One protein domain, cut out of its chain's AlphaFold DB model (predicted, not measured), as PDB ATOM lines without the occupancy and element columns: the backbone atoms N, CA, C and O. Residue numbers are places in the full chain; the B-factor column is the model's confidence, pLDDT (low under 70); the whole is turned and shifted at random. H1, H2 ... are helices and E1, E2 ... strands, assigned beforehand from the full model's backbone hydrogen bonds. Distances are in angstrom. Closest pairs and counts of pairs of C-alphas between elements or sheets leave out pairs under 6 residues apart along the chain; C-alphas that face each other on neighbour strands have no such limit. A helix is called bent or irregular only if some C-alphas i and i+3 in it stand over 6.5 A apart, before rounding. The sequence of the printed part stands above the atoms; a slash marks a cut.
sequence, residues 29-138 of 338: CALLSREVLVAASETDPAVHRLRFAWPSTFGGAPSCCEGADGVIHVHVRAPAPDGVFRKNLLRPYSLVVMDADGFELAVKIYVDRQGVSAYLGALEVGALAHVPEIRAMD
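Overview. This is residues 29 to 138 of the 338 residues of the protein "Hypothetical protein" of Pelagomonas calceolata (UniProt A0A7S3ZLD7). What shape does the backbone make? One strongly twisted antiparallel sheet of six strands curls like part of a barrel round the short helix H1, a folded sheet bent back on itself so that E4 E3 E6 face E2 E5, with E1 as the hinge. The longest axis is made by two links, that from E1 to E2 reaching Glu 42 and that from E2 to E3 reaching Glu 66. What is it made of? The printed part has 110 residues, with elements in the order E1 E2 E3 E4 E5 H1 E6, mostly strand, and a sheet order of E4 E3 E6 E1 E2 E5. It is compact, with a radius of gyration of the C-alphas of 14.1 A and spans of 45 by 31 by 26 A.

Arrangement. Which strands pair first? E1, residues 29 to 38, bends by 65 degrees at residue 32 and forms a hairpin with E2, residues 47 to 53, N 35 and O 49 being 2.9 A apart. The edge strand E5, residues 102 to 108, is antiparallel to E2, with N 50 and O 105 at 2.8 A. How does the sheet run on past E1? E6, residues 128 to 137, is staggered: residues 128 to 129 pair with E1, N 129 and O 29 at 2.8 A, and residues 130 to 137 with E3, residues 71 to 79, N 135 and O 73 at 2.7 A. E3 forms a hairpin with the other edge strand, E4, residues 85 to 94, N 91 and O 76 at 3.0 A; E4 bends by 76 degrees at residue 88. What does the sheet curl round? It curls round H1, residues 116 to 122, which is on it; the closest C-alphas of H1 and E3 are those of Val 116 and Ala 78, 5.1 A apart. Every O i to N i+4 pair in H1 is within hydrogen-bond range.

Along the chain. Where do the first and last strands lie? E1 begins at C-alpha 29, (21.521, -2.146, -24.311), and is 23.7 A long; E6 ends at C-alpha 137, (28.550, -4.671, -44.619), and is 25.8 A long. How long are the others? E2 measures 19.7 A, E3 26.4 A, E4 21.5 A, E5 20.0 A and H1 9.9 A.

Size, cuts and confidence. How far does it reach? The two C-alphas farthest apart, those of Glu 42 and Glu 66, are 46.1 A apart. Are there cuts or long links? The printed part has no cut, and the link from E2 to E3, residues 54 to 70, is long. Where is the model less sure? Residues 59 to 69 have pLDDT under 70, against a mean of 86.6 for the printed part.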
ATOM      1  N   CYS A  29      21.883  -3.484 -23.852       93.31
ATOM      2  CA  CYS A  29      21.521  -2.146 -24.311       93.31
ATOM      3  C   CYS A  29      20.167  -1.764 -23.705       93.31
ATOM      4  O   CYS A  29      19.212  -2.534 -23.821       93.31
ATOM      5  N   ALA A  30      20.072  -0.607 -23.051       96.50
ATOM      6  CA  ALA A  30      18.825  -0.161 -22.431       96.50
ATOM      7  C   ALA A  30      17.879   0.427 -23.479       96.50
ATOM      8  O   ALA A  30      18.301   1.267 -24.271       96.50
ATOM      9  N   LEU A  31      16.610   0.018 -23.483       98.38
ATOM     10  CA  LEU A  31      15.588   0.650 -24.315       98.38
ATOM     11  C   LEU A  31      15.280   2.042 -23.750       98.38
ATOM     12  O   LEU A  31      14.743   2.160 -22.656       98.38
ATOM     13  N   LEU A  32      15.608   3.095 -24.488       98.19
ATOM     14  CA  LEU A  32      15.409   4.487 -24.081       98.19
ATOM     15  C   LEU A  32      14.029   5.015 -24.460       98.19
ATOM     16  O   LEU A  32      13.424   5.769 -23.705       98.19
ATOM     17  N   SER A  33      13.534   4.647 -25.640       98.44
ATOM     18  CA  SER A  33      12.230   5.104 -26.109       98.44
ATOM     19  C   SER A  33      11.613   4.149 -27.122       98.44
ATOM     20  O   SER A  33      12.286   3.316 -27.741       98.44
ATOM     21  N   ARG A  34      10.295   4.282 -27.272       98.25
ATOM     22  CA  ARG A  34       9.476   3.542 -28.224       98.25
ATOM     23  C   ARG A  34       8.495   4.492 -28.893       98.25
ATOM     24  O   ARG A  34       7.759   5.198 -28.213       98.25
ATOM     25  N   GLU A  35       8.432   4.426 -30.212       97.69
ATOM     26  CA  GLU A  35       7.441   5.108 -31.040       97.69
ATOM     27  C   GLU A  35       6.753   4.071 -31.936       97.69
ATOM     28  O   GLU A  35       7.407   3.193 -32.499       97.69
ATOM     29  N   VAL A  36       5.430   4.147 -32.078       97.06
ATOM     30  CA  VAL A  36       4.689   3.310 -33.031       97.06
ATOM     31  C   VAL A  36       4.651   4.041 -34.370       97.06
ATOM     32  O   VAL A  36       3.948   5.036 -34.507       97.06
ATOM     33  N   LEU A  37       5.403   3.544 -35.354       96.56
ATOM     34  CA  LEU A  37       5.443   4.114 -36.706       96.56
ATOM     35  C   LEU A  37       4.221   3.703 -37.529       96.56
ATOM     36  O   LEU A  37       3.697   4.490 -38.308       96.56
ATOM     37  N   VAL A  38       3.779   2.454 -37.357       96.56
ATOM     38  CA  VAL A  38       2.600   1.888 -38.020       96.56
ATOM     39  C   VAL A  38       1.826   1.072 -36.996       96.56
ATOM     40  O   VAL A  38       2.390   0.173 -36.369       96.56
ATOM     41  N   ALA A  39       0.535   1.360 -36.838       95.62
ATOM     42  CA  ALA A  39      -0.337   0.619 -35.934       95.62
ATOM     43  C   ALA A  39      -0.613  -0.809 -36.443       95.62
ATOM     44  O   ALA A  39      -0.656  -1.075 -37.651       95.62
ATOM     45  N   ALA A  40      -0.824  -1.738 -35.509       94.69
ATOM     46  CA  ALA A  40      -1.296  -3.075 -35.849       94.69
ATOM     47  C   ALA A  40      -2.706  -3.009 -36.458       94.69
ATOM     48  O   ALA A  40      -3.502  -2.131 -36.128       94.69
ATOM     49  N   SER A  41      -3.018  -3.962 -37.329       91.31
ATOM     50  CA  SER A  41      -4.394  -4.277 -37.711       91.31
ATOM     51  C   SER A  41      -4.642  -5.771 -37.533       91.31
ATOM     52  O   SER A  41      -3.725  -6.526 -37.218       91.31
ATOM     53  N   GLU A  42      -5.869  -6.210 -37.794       86.31
ATOM     54  CA  GLU A  42      -6.258  -7.622 -37.720       86.31
ATOM     55  C   GLU A  42      -5.329  -8.562 -38.510       86.31
ATOM     56  O   GLU A  42      -5.084  -9.689 -38.093       86.31
ATOM     57  N   THR A  43      -4.771  -8.103 -39.637       86.50
ATOM     58  CA  THR A  43      -3.971  -8.954 -40.537       86.50
ATOM     59  C   THR A  43      -2.521  -8.518 -40.707       86.50
ATOM     60  O   THR A  43      -1.788  -9.144 -41.478       86.50
ATOM     61  N   ASP A  44      -2.077  -7.473 -40.009       91.00
ATOM     62  CA  ASP A  44      -0.680  -7.057 -40.042       91.00
ATOM     63  C   ASP A  44      -0.203  -6.549 -38.675       91.00
ATOM     64  O   ASP A  44      -0.883  -5.756 -38.020       91.00
ATOM     65  N   PRO A  45       1.022  -6.908 -38.280       94.44
ATOM     66  CA  PRO A  45       1.615  -6.418 -37.045       94.44
ATOM     67  C   PRO A  45       2.007  -4.937 -37.124       94.44
ATOM     68  O   PRO A  45       2.266  -4.395 -38.204       94.44
ATOM     69  N   ALA A  46       2.134  -4.321 -35.949       96.81
ATOM     70  CA  ALA A  46       2.669  -2.974 -35.796       96.81
ATOM     71  C   ALA A  46       4.151  -2.892 -36.198       96.81
ATOM     72  O   ALA A  46       4.887  -3.884 -36.143       96.81
ATOM     73  N   VAL A  47       4.604  -1.687 -36.541       97.81
ATOM     74  CA  VAL A  47       6.025  -1.351 -36.698       97.81
ATOM     75  C   VAL A  47       6.400  -0.332 -35.634       97.81
ATOM     76  O   VAL A  47       5.804   0.741 -35.567       97.81
ATOM     77  N   HIS A  48       7.374  -0.668 -34.794       98.12
ATOM     78  CA  HIS A  48       7.851   0.201 -33.721       98.12
ATOM     79  C   HIS A  48       9.253   0.713 -34.043       98.12
ATOM     80  O   HIS A  48      10.106  -0.089 -34.412       98.12
ATOM     81  N   ARG A  49       9.515   2.003 -33.833       98.06
ATOM     82  CA  ARG A  49      10.866   2.551 -33.677       98.06
ATOM     83  C   ARG A  49      11.286   2.387 -32.220       98.06
ATOM     84  O   ARG A  49      10.561   2.790 -31.312       98.06
ATOM     85  N   LEU A  50      12.439   1.772 -32.003       98.50
ATOM     86  CA  LEU A  50      13.011   1.457 -30.700       98.50
ATOM     87  C   LEU A  50      14.398   2.091 -30.617       98.50
ATOM     88  O   LEU A  50      15.277   1.736 -31.404       98.50
ATOM     89  N   ARG A  51      14.593   3.011 -29.670       98.00
ATOM     90  CA  ARG A  51      15.886   3.655 -29.413       98.00
ATOM     91  C   ARG A  51      16.574   2.956 -28.254       98.00
ATOM     92  O   ARG A  51      15.987   2.847 -27.184       98.00
ATOM     93  N   PHE A  52      17.817   2.540 -28.439       97.31
ATOM     94  CA  PHE A  52      18.615   1.885 -27.410       97.31
ATOM     95  C   PHE A  52      19.847   2.709 -27.061       97.31
ATOM     96  O   PHE A  52      20.485   3.252 -27.957       97.31
ATOM     97  N   ALA A  53      20.201   2.749 -25.779       94.50
ATOM     98  CA  ALA A  53      21.491   3.240 -25.314       94.50
ATOM     99  C   ALA A  53      22.563   2.174 -25.517       94.50
ATOM    100  O   ALA A  53      22.333   0.986 -25.250       94.50
ATOM    101  N   TRP A  54      23.759   2.613 -25.897       89.19
ATOM    102  CA  TRP A  54      24.938   1.766 -25.781       89.19
ATOM    103  C   TRP A  54      25.219   1.426 -24.306       89.19
ATOM    104  O   TRP A  54      24.939   2.236 -23.419       89.19
ATOM    105  N   PRO A  55      25.783   0.244 -24.001       85.94
ATOM    106  CA  PRO A  55      26.230  -0.047 -22.645       85.94
ATOM    107  C   PRO A  55      27.310   0.956 -22.224       85.94
ATOM    108  O   PRO A  55      28.140   1.341 -23.036       85.94
ATOM    109  N   SER A  56      27.382   1.325 -20.943       80.94
ATOM    110  CA  SER A  56      28.394   2.281 -20.443       80.94
ATOM    111  C   SER A  56      29.844   1.822 -20.637       80.94
ATOM    112  O   SER A  56      30.773   2.621 -20.591       80.94
ATOM    113  N   THR A  57      30.054   0.527 -20.868       75.62
ATOM    114  CA  THR A  57      31.356  -0.050 -21.223       75.62
ATOM    115  C   THR A  57      31.712   0.121 -22.703       75.62
ATOM    116  O   THR A  57      32.770  -0.335 -23.130       75.62
ATOM    117  N   PHE A  58      30.822   0.702 -23.504       71.25
ATOM    118  CA  PHE A  58      30.998   0.898 -24.933       71.25
ATOM    119  C   PHE A  58      31.770   2.193 -25.195       71.25
ATOM    120  O   PHE A  58      31.278   3.286 -24.939       71.25
ATOM    121  N   GLY A  59      33.000   2.070 -25.693       63.06
ATOM    122  CA  GLY A  59      33.939   3.188 -25.865       63.06
ATOM    123  C   GLY A  59      33.678   4.115 -27.062       63.06
ATOM    124  O   GLY A  59      34.623   4.744 -27.527       63.06
ATOM    125  N   GLY A  60      32.447   4.175 -27.582       64.25
ATOM    126  CA  GLY A  60      32.049   5.000 -28.735       64.25
ATOM    127  C   GLY A  60      31.418   4.205 -29.885       64.25
ATOM    128  O   GLY A  60      31.513   2.982 -29.919       64.25
ATOM    129  N   ALA A  61      30.766   4.899 -30.828       63.94
ATOM    130  CA  ALA A  61      30.006   4.289 -31.927       63.94
ATOM    131  C   ALA A  61      30.848   3.296 -32.771       63.94
ATOM    132  O   ALA A  61      32.012   3.579 -33.071       63.94
ATOM    133  N   PRO A  62      30.288   2.147 -33.204       61.19
ATOM    134  CA  PRO A  62      31.039   1.166 -33.978       61.19
ATOM    135  C   PRO A  62      31.452   1.716 -35.351       61.19
ATOM    136  O   PRO A  62      30.608   1.962 -36.209       61.19
ATOM    137  N   SER A  63      32.756   1.807 -35.617       58.09
ATOM    138  CA  SER A  63      33.295   2.154 -36.941       58.09
ATOM    139  C   SER A  63      33.533   0.902 -37.816       58.09
ATOM    140  O   SER A  63      33.802  -0.191 -37.318       58.09
ATOM    141  N   CYS A  64      33.327   1.010 -39.137       57.59
ATOM    142  CA  CYS A  64      33.742   0.053 -40.197       57.59
ATOM    143  C   CYS A  64      34.590   0.792 -41.223       57.59
ATOM    144  O   CYS A  64      34.653   2.013 -41.161       57.59
ATOM    145  N   CYS A  65      35.135   0.041 -42.190       59.19
ATOM    146  CA  CYS A  65      35.414   0.549 -43.537       59.19
ATOM    147  C   CYS A  65      36.225   1.850 -43.510       59.19
ATOM    148  O   CYS A  65      35.774   2.882 -43.990       59.19
ATOM    149  N   GLU A  66      37.406   1.803 -42.884       53.12
ATOM    150  CA  GLU A  66      38.336   2.945 -42.834       53.12
ATOM    151  C   GLU A  66      37.788   4.177 -42.089       53.12
ATOM    152  O   GLU A  66      38.222   5.299 -42.319       53.12
ATOM    153  N   GLY A  67      36.873   3.964 -41.140       52.59
ATOM    154  CA  GLY A  67      36.442   4.992 -40.193       52.59
ATOM    155  C   GLY A  67      35.028   5.528 -40.408       52.59
ATOM    156  O   GLY A  67      34.635   6.419 -39.660       52.59
ATOM    157  N   ALA A  68      34.236   4.981 -41.338       51.41
ATOM    158  CA  ALA A  68      32.860   5.424 -41.549       51.41
ATOM    159  C   ALA A  68      31.891   4.310 -42.023       51.41
ATOM    160  O   ALA A  68      32.247   3.342 -42.689       51.41
ATOM    161  N   ASP A  69      30.647   4.423 -41.547       65.38
ATOM    162  CA  ASP A  69      29.420   4.423 -42.357       65.38
ATOM    163  C   ASP A  69      29.001   3.243 -43.265       65.38
ATOM    164  O   ASP A  69      28.230   3.444 -44.195       65.38
ATOM    165  N   GLY A  70      29.332   2.000 -42.937       71.19
ATOM    166  CA  GLY A  70      28.752   0.813 -43.590       71.19
ATOM    167  C   GLY A  70      27.252   0.614 -43.313       71.19
ATOM    168  O   GLY A  70      26.630   1.349 -42.535       71.19
ATOM    169  N   VAL A  71      26.645  -0.393 -43.939       79.50
ATOM    170  CA  VAL A  71      25.327  -0.901 -43.529       79.50
ATOM    171  C   VAL A  71      25.526  -1.720 -42.258       79.50
ATOM    172  O   VAL A  71      26.319  -2.657 -42.256       79.50
ATOM    173  N   ILE A  72      24.877  -1.344 -41.157       80.88
ATOM    174  CA  ILE A  72      25.138  -1.932 -39.837       80.88
ATOM    175  C   ILE A  72      23.902  -2.673 -39.351       80.88
ATOM    176  O   ILE A  72      22.799  -2.128 -39.355       80.88
ATOM    177  N   HIS A  73      24.113  -3.890 -38.860       86.38
ATOM    178  CA  HIS A  73      23.089  -4.708 -38.228       86.38
ATOM    179  C   HIS A  73      23.475  -4.995 -36.788       86.38
ATOM    180  O   HIS A  73      24.598  -5.404 -36.510       86.38
ATOM    181  N   VAL A  74      22.535  -4.873 -35.862       87.94
ATOM    182  CA  VAL A  74      22.688  -5.441 -34.519       87.94
ATOM    183  C   VAL A  74      21.980  -6.780 -34.462       87.94
ATOM    184  O   VAL A  74      20.915  -6.972 -35.047       87.94
ATOM    185  N   HIS A  75      22.570  -7.734 -33.762       90.69
ATOM    186  CA  HIS A  75      21.954  -9.024 -33.529       90.69
ATOM    187  C   HIS A  75      21.337  -9.013 -32.148       90.69
ATOM    188  O   HIS A  75      22.055  -9.004 -31.154       90.69
ATOM    189  N   VAL A  76      20.011  -9.033 -32.078       92.56
ATOM    190  CA  VAL A  76      19.295  -9.085 -30.802       92.56
ATOM    191  C   VAL A  76      19.002 -10.535 -30.461       92.56
ATOM    192  O   VAL A  76      18.558 -11.313 -31.313       92.56
ATOM    193  N   ARG A  77      19.238 -10.898 -29.200       91.56
ATOM    194  CA  ARG A  77      18.899 -12.208 -28.662       91.56
ATOM    195  C   ARG A  77      17.759 -12.112 -27.658       91.56
ATOM    196  O   ARG A  77      17.872 -11.393 -26.671       91.56
ATOM    197  N   ALA A  78      16.708 -12.894 -27.877       91.69
ATOM    198  CA  ALA A  78      15.633 -13.051 -26.905       91.69
ATOM    199  C   ALA A  78      15.906 -14.232 -25.954       91.69
ATOM    200  O   ALA A  78      16.491 -15.236 -26.382       91.69
ATOM    201  N   PRO A  79      15.479 -14.141 -24.682       89.50
ATOM    202  CA  PRO A  79      15.387 -15.310 -23.819       89.50
ATOM    203  C   PRO A  79      14.260 -16.233 -24.310       89.50
ATOM    204  O   PRO A  79      13.264 -15.777 -24.876       89.50
ATOM    205  N   ALA A  80      14.411 -17.539 -24.108       85.56
ATOM    206  CA  ALA A  80      13.304 -18.481 -24.234       85.56
ATOM    207  C   ALA A  80      12.331 -18.326 -23.038       85.56
ATOM    208  O   ALA A  80      12.668 -17.642 -22.070       85.56
ATOM    209  N   PRO A  81      11.125 -18.928 -23.078       82.44
ATOM    210  CA  PRO A  81      10.134 -18.791 -21.999       82.44
ATOM    211  C   PRO A  81      10.622 -19.240 -20.613       82.44
ATOM    212  O   PRO A  81      10.130 -18.761 -19.600       82.44
ATOM    213  N   ASP A  82      11.608 -20.136 -20.573       82.25
ATOM    214  CA  ASP A  82      12.302 -20.605 -19.367       82.25
ATOM    215  C   ASP A  82      13.408 -19.641 -18.881       82.25
ATOM    216  O   ASP A  82      14.153 -19.960 -17.957       82.25
ATOM    217  N   GLY A  83      13.554 -18.477 -19.518       78.75
ATOM    218  CA  GLY A  83      14.602 -17.494 -19.246       78.75
ATOM    219  C   GLY A  83      15.959 -17.823 -19.878       78.75
ATOM    220  O   GLY A  83      16.896 -17.031 -19.758       78.75
ATOM    221  N   VAL A  84      16.096 -18.955 -20.578       80.31
ATOM    222  CA  VAL A  84      17.382 -19.426 -21.113       80.31
ATOM    223  C   VAL A  84      17.649 -18.848 -22.502       80.31
ATOM    224  O   VAL A  84      16.811 -18.881 -23.402       80.31
ATOM    225  N   PHE A  85      18.862 -18.345 -22.730       76.56
ATOM    226  CA  PHE A  85      19.263 -17.810 -24.032       76.56
ATOM    227  C   PHE A  85      19.666 -18.924 -25.002       76.56
ATOM    228  O   PHE A  85      20.734 -19.526 -24.889       76.56
ATOM    229  N   ARG A  86      18.842 -19.147 -26.029       77.19
ATOM    230  CA  ARG A  86      19.075 -20.170 -27.061       77.19
ATOM    231  C   ARG A  86      19.604 -19.554 -28.358       77.19
ATOM    232  O   ARG A  86      19.316 -18.400 -28.679       77.19
ATOM    233  N   LYS A  87      20.391 -20.313 -29.132       72.62
ATOM    234  CA  LYS A  87      20.997 -19.833 -30.396       72.62
ATOM    235  C   LYS A  87      19.953 -19.503 -31.471       72.62
ATOM    236  O   LYS A  87      20.146 -18.574 -32.247       72.62
ATOM    237  N   ASN A  88      18.835 -20.230 -31.502       77.19
ATOM    238  CA  ASN A  88      17.755 -20.033 -32.473       77.19
ATOM    239  C   ASN A  88      16.952 -18.732 -32.261       77.19
ATOM    240  O   ASN A  88      16.234 -18.324 -33.176       77.19
ATOM    241  N   LEU A  89      17.109 -18.062 -31.114       87.12
ATOM    242  CA  LEU A  89      16.462 -16.793 -30.764       87.12
ATOM    243  C   LEU A  89      17.396 -15.587 -30.940       87.12
ATOM    244  O   LEU A  89      17.341 -14.638 -30.169       87.12
ATOM    245  N   LEU A  90      18.262 -15.630 -31.954       88.44
ATOM    246  CA  LEU A  90      19.120 -14.522 -32.375       88.44
ATOM    247  C   LEU A  90      18.662 -14.019 -33.748       88.44
ATOM    248  O   LEU A  90      18.524 -14.830 -34.669       88.44
ATOM    249  N   ARG A  91      18.416 -12.716 -33.911       91.12
ATOM    250  CA  ARG A  91      18.010 -12.139 -35.204       91.12
ATOM    251  C   ARG A  91      18.755 -10.836 -35.519       91.12
ATOM    252  O   ARG A  91      18.911 -10.024 -34.607       91.12
ATOM    253  N   PRO A  92      19.197 -10.645 -36.778       90.31
ATOM    254  CA  PRO A  92      19.754  -9.380 -37.239       90.31
ATOM    255  C   PRO A  92      18.662  -8.320 -37.409       90.31
ATOM    256  O   PRO A  92      17.555  -8.633 -37.846       90.31
ATOM    257  N   TYR A  93      19.008  -7.068 -37.120       92.88
ATOM    258  CA  TYR A  93      18.195  -5.885 -37.381       92.88
ATOM    259  C   TYR A  93      19.076  -4.763 -37.922       92.88
ATOM    260  O   TYR A  93      20.051  -4.393 -37.267       92.88
ATOM    261  N   SER A  94      18.728  -4.221 -39.091       90.88
ATOM    262  CA  SER A  94      19.421  -3.071 -39.681       90.88
ATOM    263  C   SER A  94      19.191  -1.826 -38.821       90.88
ATOM    264  O   SER A  94      18.064  -1.568 -38.380       90.88
ATOM    265  N   LEU A  95      20.259  -1.071 -38.572       90.00
ATOM    266  CA  LEU A  95      20.195   0.191 -37.845       90.00
ATOM    267  C   LEU A  95      19.623   1.296 -38.729       90.00
ATOM    268  O   LEU A  95      20.075   1.490 -39.852       90.00
ATOM    269  N   VAL A  96      18.681   2.059 -38.178       91.06
ATOM    270  CA  VAL A  96      18.113   3.257 -38.820       91.06
ATOM    271  C   VAL A  96      18.967   4.483 -38.494       91.06
ATOM    272  O   VAL A  96      19.241   5.313 -39.356       91.06
ATOM    273  N   VAL A  97      19.398   4.581 -37.234       88.88
ATOM    274  CA  VAL A  97      20.253   5.646 -36.698       88.88
ATOM    275  C   VAL A  97      21.323   5.010 -35.822       88.88
ATOM    276  O   VAL A  97      21.064   4.021 -35.134       88.88
ATOM    277  N   MET A  98      22.517   5.594 -35.843       87.44
ATOM    278  CA  MET A  98      23.633   5.224 -34.987       87.44
ATOM    279  C   MET A  98      24.445   6.470 -34.642       87.44
ATOM    280  O   MET A  98      24.888   7.181 -35.540       87.44
ATOM    281  N   ASP A  99      24.656   6.710 -33.356       86.81
ATOM    282  CA  ASP A  99      25.416   7.852 -32.848       86.81
ATOM    283  C   ASP A  99      26.133   7.484 -31.533       86.81
ATOM    284  O   ASP A  99      26.226   6.307 -31.164       86.81
ATOM    285  N   ALA A 100      26.704   8.484 -30.857       84.31
ATOM    286  CA  ALA A 100      27.453   8.299 -29.616       84.31
ATOM    287  C   ALA A 100      26.579   7.824 -28.443       84.31
ATOM    288  O   ALA A 100      27.071   7.096 -27.582       84.31
ATOM    289  N   ASP A 101      25.297   8.187 -28.430       88.44
ATOM    290  CA  ASP A 101      24.375   7.889 -27.334       88.44
ATOM    291  C   ASP A 101      23.684   6.537 -27.527       88.44
ATOM    292  O   ASP A 101      23.191   5.939 -26.568       88.44
ATOM    293  N   GLY A 102      23.624   6.032 -28.762       91.62
ATOM    294  CA  GLY A 102      22.895   4.806 -29.031       91.62
ATOM    295  C   GLY A 102      22.644   4.471 -30.491       91.62
ATOM    296  O   GLY A 102      23.342   4.902 -31.412       91.62
ATOM    297  N   PHE A 103      21.606   3.663 -30.685       93.31
ATOM    298  CA  PHE A 103      21.137   3.238 -31.997       93.31
ATOM    299  C   PHE A 103      19.618   3.083 -32.036       93.31
ATOM    300  O   PHE A 103      18.962   2.901 -31.009       93.31
ATOM    301  N   GLU A 104      19.054   3.119 -33.241       96.38
ATOM    302  CA  GLU A 104      17.625   2.908 -33.476       96.38
ATOM    303  C   GLU A 104      17.355   1.711 -34.375       96.38
ATOM    304  O   GLU A 104      18.007   1.526 -35.405       96.38
ATOM    305  N   LEU A 105      16.324   0.950 -34.013       97.19
ATOM    306  CA  LEU A 105      15.737  -0.108 -34.829       97.19
ATOM    307  C   LEU A 105      14.305   0.269 -35.180       97.19
ATOM    308  O   LEU A 105      13.573   0.727 -34.308       97.19
ATOM    309  N   ALA A 106      13.859  -0.021 -36.399       97.25
ATOM    310  CA  ALA A 106      12.433  -0.134 -36.681       97.25
ATOM    311  C   ALA A 106      12.058  -1.605 -36.863       97.25
ATOM    312  O   ALA A 106      12.632  -2.325 -37.674       97.25
ATOM    313  N   VAL A 107      11.116  -2.098 -36.069       97.00
ATOM    314  CA  VAL A 107      10.853  -3.531 -35.956       97.00
ATOM    315  C   VAL A 107       9.381  -3.805 -36.175       97.00
ATOM    316  O   VAL A 107       8.526  -3.238 -35.501       97.00
ATOM    317  N   LYS A 108       9.091  -4.726 -37.094       96.44
ATOM    318  CA  LYS A 108       7.756  -5.297 -37.276       96.44
ATOM    319  C   LYS A 108       7.484  -6.328 -36.164       96.44
ATOM    320  O   LYS A 108       8.199  -7.329 -36.070       96.44
ATOM    321  N   ILE A 109       6.494  -6.069 -35.305       96.62
ATOM    322  CA  ILE A 109       6.256  -6.782 -34.033       96.62
ATOM    323  C   ILE A 109       5.213  -7.895 -34.190       96.62
ATOM    324  O   ILE A 109       4.012  -7.650 -34.161       96.62
ATOM    325  N   TYR A 110       5.667  -9.141 -34.309       93.94
ATOM    326  CA  TYR A 110       4.795 -10.317 -34.439       93.94
ATOM    327  C   TYR A 110       4.460 -10.902 -33.061       93.94
ATOM    328  O   TYR A 110       5.190 -11.757 -32.571       93.94
ATOM    329  N   VAL A 111       3.395 -10.412 -32.421       88.38
ATOM    330  CA  VAL A 111       3.014 -10.783 -31.040       88.38
ATOM    331  C   VAL A 111       2.535 -12.232 -30.882       88.38
ATOM    332  O   VAL A 111       2.642 -12.804 -29.805       88.38
ATOM    333  N   ASP A 112       2.043 -12.838 -31.959       83.88
ATOM    334  CA  ASP A 112       1.511 -14.202 -32.028       83.88
ATOM    335  C   ASP A 112       2.606 -15.281 -32.094       83.88
ATOM    336  O   ASP A 112       2.318 -16.479 -32.080       83.88
ATOM    337  N   ARG A 113       3.877 -14.877 -32.187       80.56
ATOM    338  CA  ARG A 113       5.010 -15.782 -32.394       80.56
ATOM    339  C   ARG A 113       6.014 -15.652 -31.265       80.56
ATOM    340  O   ARG A 113       6.483 -14.561 -30.964       80.56
ATOM    341  N   GLN A 114       6.450 -16.780 -30.710       81.50
ATOM    342  CA  GLN A 114       7.642 -16.779 -29.864       81.50
ATOM    343  C   GLN A 114       8.861 -16.420 -30.726       81.50
ATOM    344  O   GLN A 114       9.218 -17.141 -31.659       81.50
ATOM    345  N   GLY A 115       9.484 -15.274 -30.450       90.31
ATOM    346  CA  GLY A 115      10.601 -14.783 -31.245       90.31
ATOM    347  C   GLY A 115      11.146 -13.437 -30.781       90.31
ATOM    348  O   GLY A 115      10.616 -12.797 -29.876       90.31
ATOM    349  N   VAL A 116      12.223 -12.998 -31.436       94.19
ATOM    350  CA  VAL A 116      12.955 -11.783 -31.052       94.19
ATOM    351  C   VAL A 116      12.125 -10.513 -31.242       94.19
ATOM    352  O   VAL A 116      12.178  -9.625 -30.400       94.19
ATOM    353  N   SER A 117      11.303 -10.436 -32.291       95.56
ATOM    354  CA  SER A 117      10.411  -9.291 -32.515       95.56
ATOM    355  C   SER A 117       9.303  -9.192 -31.464       95.56
ATOM    356  O   SER A 117       9.001  -8.087 -31.027       95.56
ATOM    357  N   ALA A 118       8.730 -10.318 -31.023       95.12
ATOM    358  CA  ALA A 118       7.756 -10.342 -29.929       95.12
ATOM    359  C   ALA A 118       8.395  -9.908 -28.606       95.12
ATOM    360  O   ALA A 118       7.853  -9.051 -27.915       95.12
ATOM    361  N   TYR A 119       9.591 -10.427 -28.303       95.56
ATOM    362  CA  TYR A 119      10.388 -10.002 -27.150       95.56
ATOM    363  C   TYR A 119      10.652  -8.490 -27.167       95.56
ATOM    364  O   TYR A 119      10.372  -7.804 -26.189       95.56
ATOM    365  N   LEU A 120      11.109  -7.949 -28.300       97.00
ATOM    366  CA  LEU A 120      11.322  -6.511 -28.468       97.00
ATOM    367  C   LEU A 120      10.027  -5.696 -28.346       97.00
ATOM    368  O   LEU A 120      10.081  -4.553 -27.902       97.00
ATOM    369  N   GLY A 121       8.881  -6.270 -28.720       96.31
ATOM    370  CA  GLY A 121       7.556  -5.670 -28.551       96.31
ATOM    371  C   GLY A 121       7.067  -5.647 -27.102       96.31
ATOM    372  O   GLY A 121       6.396  -4.697 -26.700       96.31
ATOM    373  N   ALA A 122       7.443  -6.645 -26.303       95.62
ATOM    374  CA  ALA A 122       7.114  -6.731 -24.881       95.62
ATOM    375  C   ALA A 122       8.097  -5.963 -23.979       95.62
ATOM    376  O   ALA A 122       7.772  -5.673 -22.835       95.62
ATOM    377  N   LEU A 123       9.290  -5.626 -24.481       96.06
ATOM    378  CA  LEU A 123      10.331  -4.954 -23.702       96.06
ATOM    379  C   LEU A 123       9.883  -3.557 -23.239       96.06
ATOM    380  O   LEU A 123       9.530  -2.719 -24.065       96.06
ATOM    381  N   GLU A 124       9.911  -3.287 -21.938       97.75
ATOM    382  CA  GLU A 124       9.556  -1.974 -21.390       97.75
ATOM    383  C   GLU A 124      10.687  -0.951 -21.567       97.75
ATOM    384  O   GLU A 124      11.866  -1.304 -21.644       97.75
ATOM    385  N   VAL A 125      10.340   0.337 -21.628       98.25
ATOM    386  CA  VAL A 125      11.343   1.412 -21.599       98.25
ATOM    387  C   VAL A 125      12.105   1.345 -20.271       98.25
ATOM    388  O   VAL A 125      11.510   1.181 -19.213       98.25
ATOM    389  N   GLY A 126      13.431   1.439 -20.337       97.50
ATOM    390  CA  GLY A 126      14.363   1.218 -19.231       97.50
ATOM    391  C   GLY A 126      14.886  -0.219 -19.138       97.50
ATOM    392  O   GLY A 126      15.954  -0.438 -18.564       97.50
ATOM    393  N   ALA A 127      14.201  -1.200 -19.736       96.75
ATOM    394  CA  ALA A 127      14.646  -2.589 -19.714       96.75
ATOM    395  C   ALA A 127      15.823  -2.842 -20.671       96.75
ATOM    396  O   ALA A 127      16.049  -2.120 -21.646       96.75
ATOM    397  N   LEU A 128      16.584  -3.903 -20.390       94.75
ATOM    398  CA  LEU A 128      17.796  -4.257 -21.126       94.75
ATOM    399  C   LEU A 128      17.514  -5.309 -22.207       94.75
ATOM    400  O   LEU A 128      17.003  -6.391 -21.915       94.75
ATOM    401  N   ALA A 129      17.929  -5.021 -23.440       94.75
ATOM    402  CA  ALA A 129      17.997  -5.980 -24.537       94.75
ATOM    403  C   ALA A 129      19.405  -6.565 -24.669       94.75
ATOM    404  O   ALA A 129      20.400  -5.843 -24.609       94.75
ATOM    405  N   HIS A 130      19.499  -7.875 -24.901       91.75
ATOM    406  CA  HIS A 130      20.780  -8.522 -25.169       91.75
ATOM    407  C   HIS A 130      21.154  -8.395 -26.655       91.75
ATOM    408  O   HIS A 130      20.487  -8.957 -27.524       91.75
ATOM    409  N   VAL A 131      22.261  -7.706 -26.927       90.19
ATOM    410  CA  VAL A 131      22.873  -7.504 -28.244       90.19
ATOM    411  C   VAL A 131      24.283  -8.112 -28.245       90.19
ATOM    412  O   VAL A 131      25.266  -7.415 -27.997       90.19
ATOM    413  N   PRO A 132      24.420  -9.436 -28.441       83.19
ATOM    414  CA  PRO A 132      25.722 -10.106 -28.378       83.19
ATOM    415  C   PRO A 132      26.664  -9.792 -29.546       83.19
ATOM    416  O   PRO A 132      27.854 -10.082 -29.445       83.19
ATOM    417  N   GLU A 133      26.146  -9.278 -30.662       80.69
ATOM    418  CA  GLU A 133      26.895  -9.118 -31.905       80.69
ATOM    419  C   GLU A 133      26.372  -7.916 -32.705       80.69
ATOM    420  O   GLU A 133      25.175  -7.629 -32.711       80.69
ATOM    421  N   ILE A 134      27.280  -7.227 -33.396       78.00
ATOM    422  CA  ILE A 134      26.978  -6.159 -34.352       78.00
ATOM    423  C   ILE A 134      27.722  -6.505 -35.625       78.00
ATOM    424  O   ILE A 134      28.925  -6.675 -35.567       78.00
ATOM    425  N   ARG A 135      27.060  -6.581 -36.771       77.06
ATOM    426  CA  ARG A 135      27.691  -6.828 -38.071       77.06
ATOM    427  C   ARG A 135      27.694  -5.563 -38.901       77.06
ATOM    428  O   ARG A 135      26.863  -4.683 -38.697       77.06
ATOM    429  N   ALA A 136      28.633  -5.471 -39.831       75.44
ATOM    430  CA  ALA A 136      28.561  -4.447 -40.852       75.44
ATOM    431  C   ALA A 136      28.886  -5.023 -42.219       75.44
ATOM    432  O   ALA A 136      29.658  -5.971 -42.351       75.44
ATOM    433  N   MET A 137      28.305  -4.398 -43.222       72.94
ATOM    434  CA  MET A 137      28.550  -4.671 -44.619       72.94
ATOM    435  C   MET A 137      29.065  -3.391 -45.264       72.94
ATOM    436  O   MET A 137      28.574  -2.293 -44.975       72.94
ATOM    437  N   ASP A 138      30.100  -3.544 -46.083       71.56
ATOM    438  CA  ASP A 138      30.579  -2.450 -46.914       71.56
ATOM    439  C   ASP A 138      29.578  -2.171 -48.041       71.56
ATOM    440  O   ASP A 138      28.767  -3.027 -48.390       71.56
TER     441      ASP A 138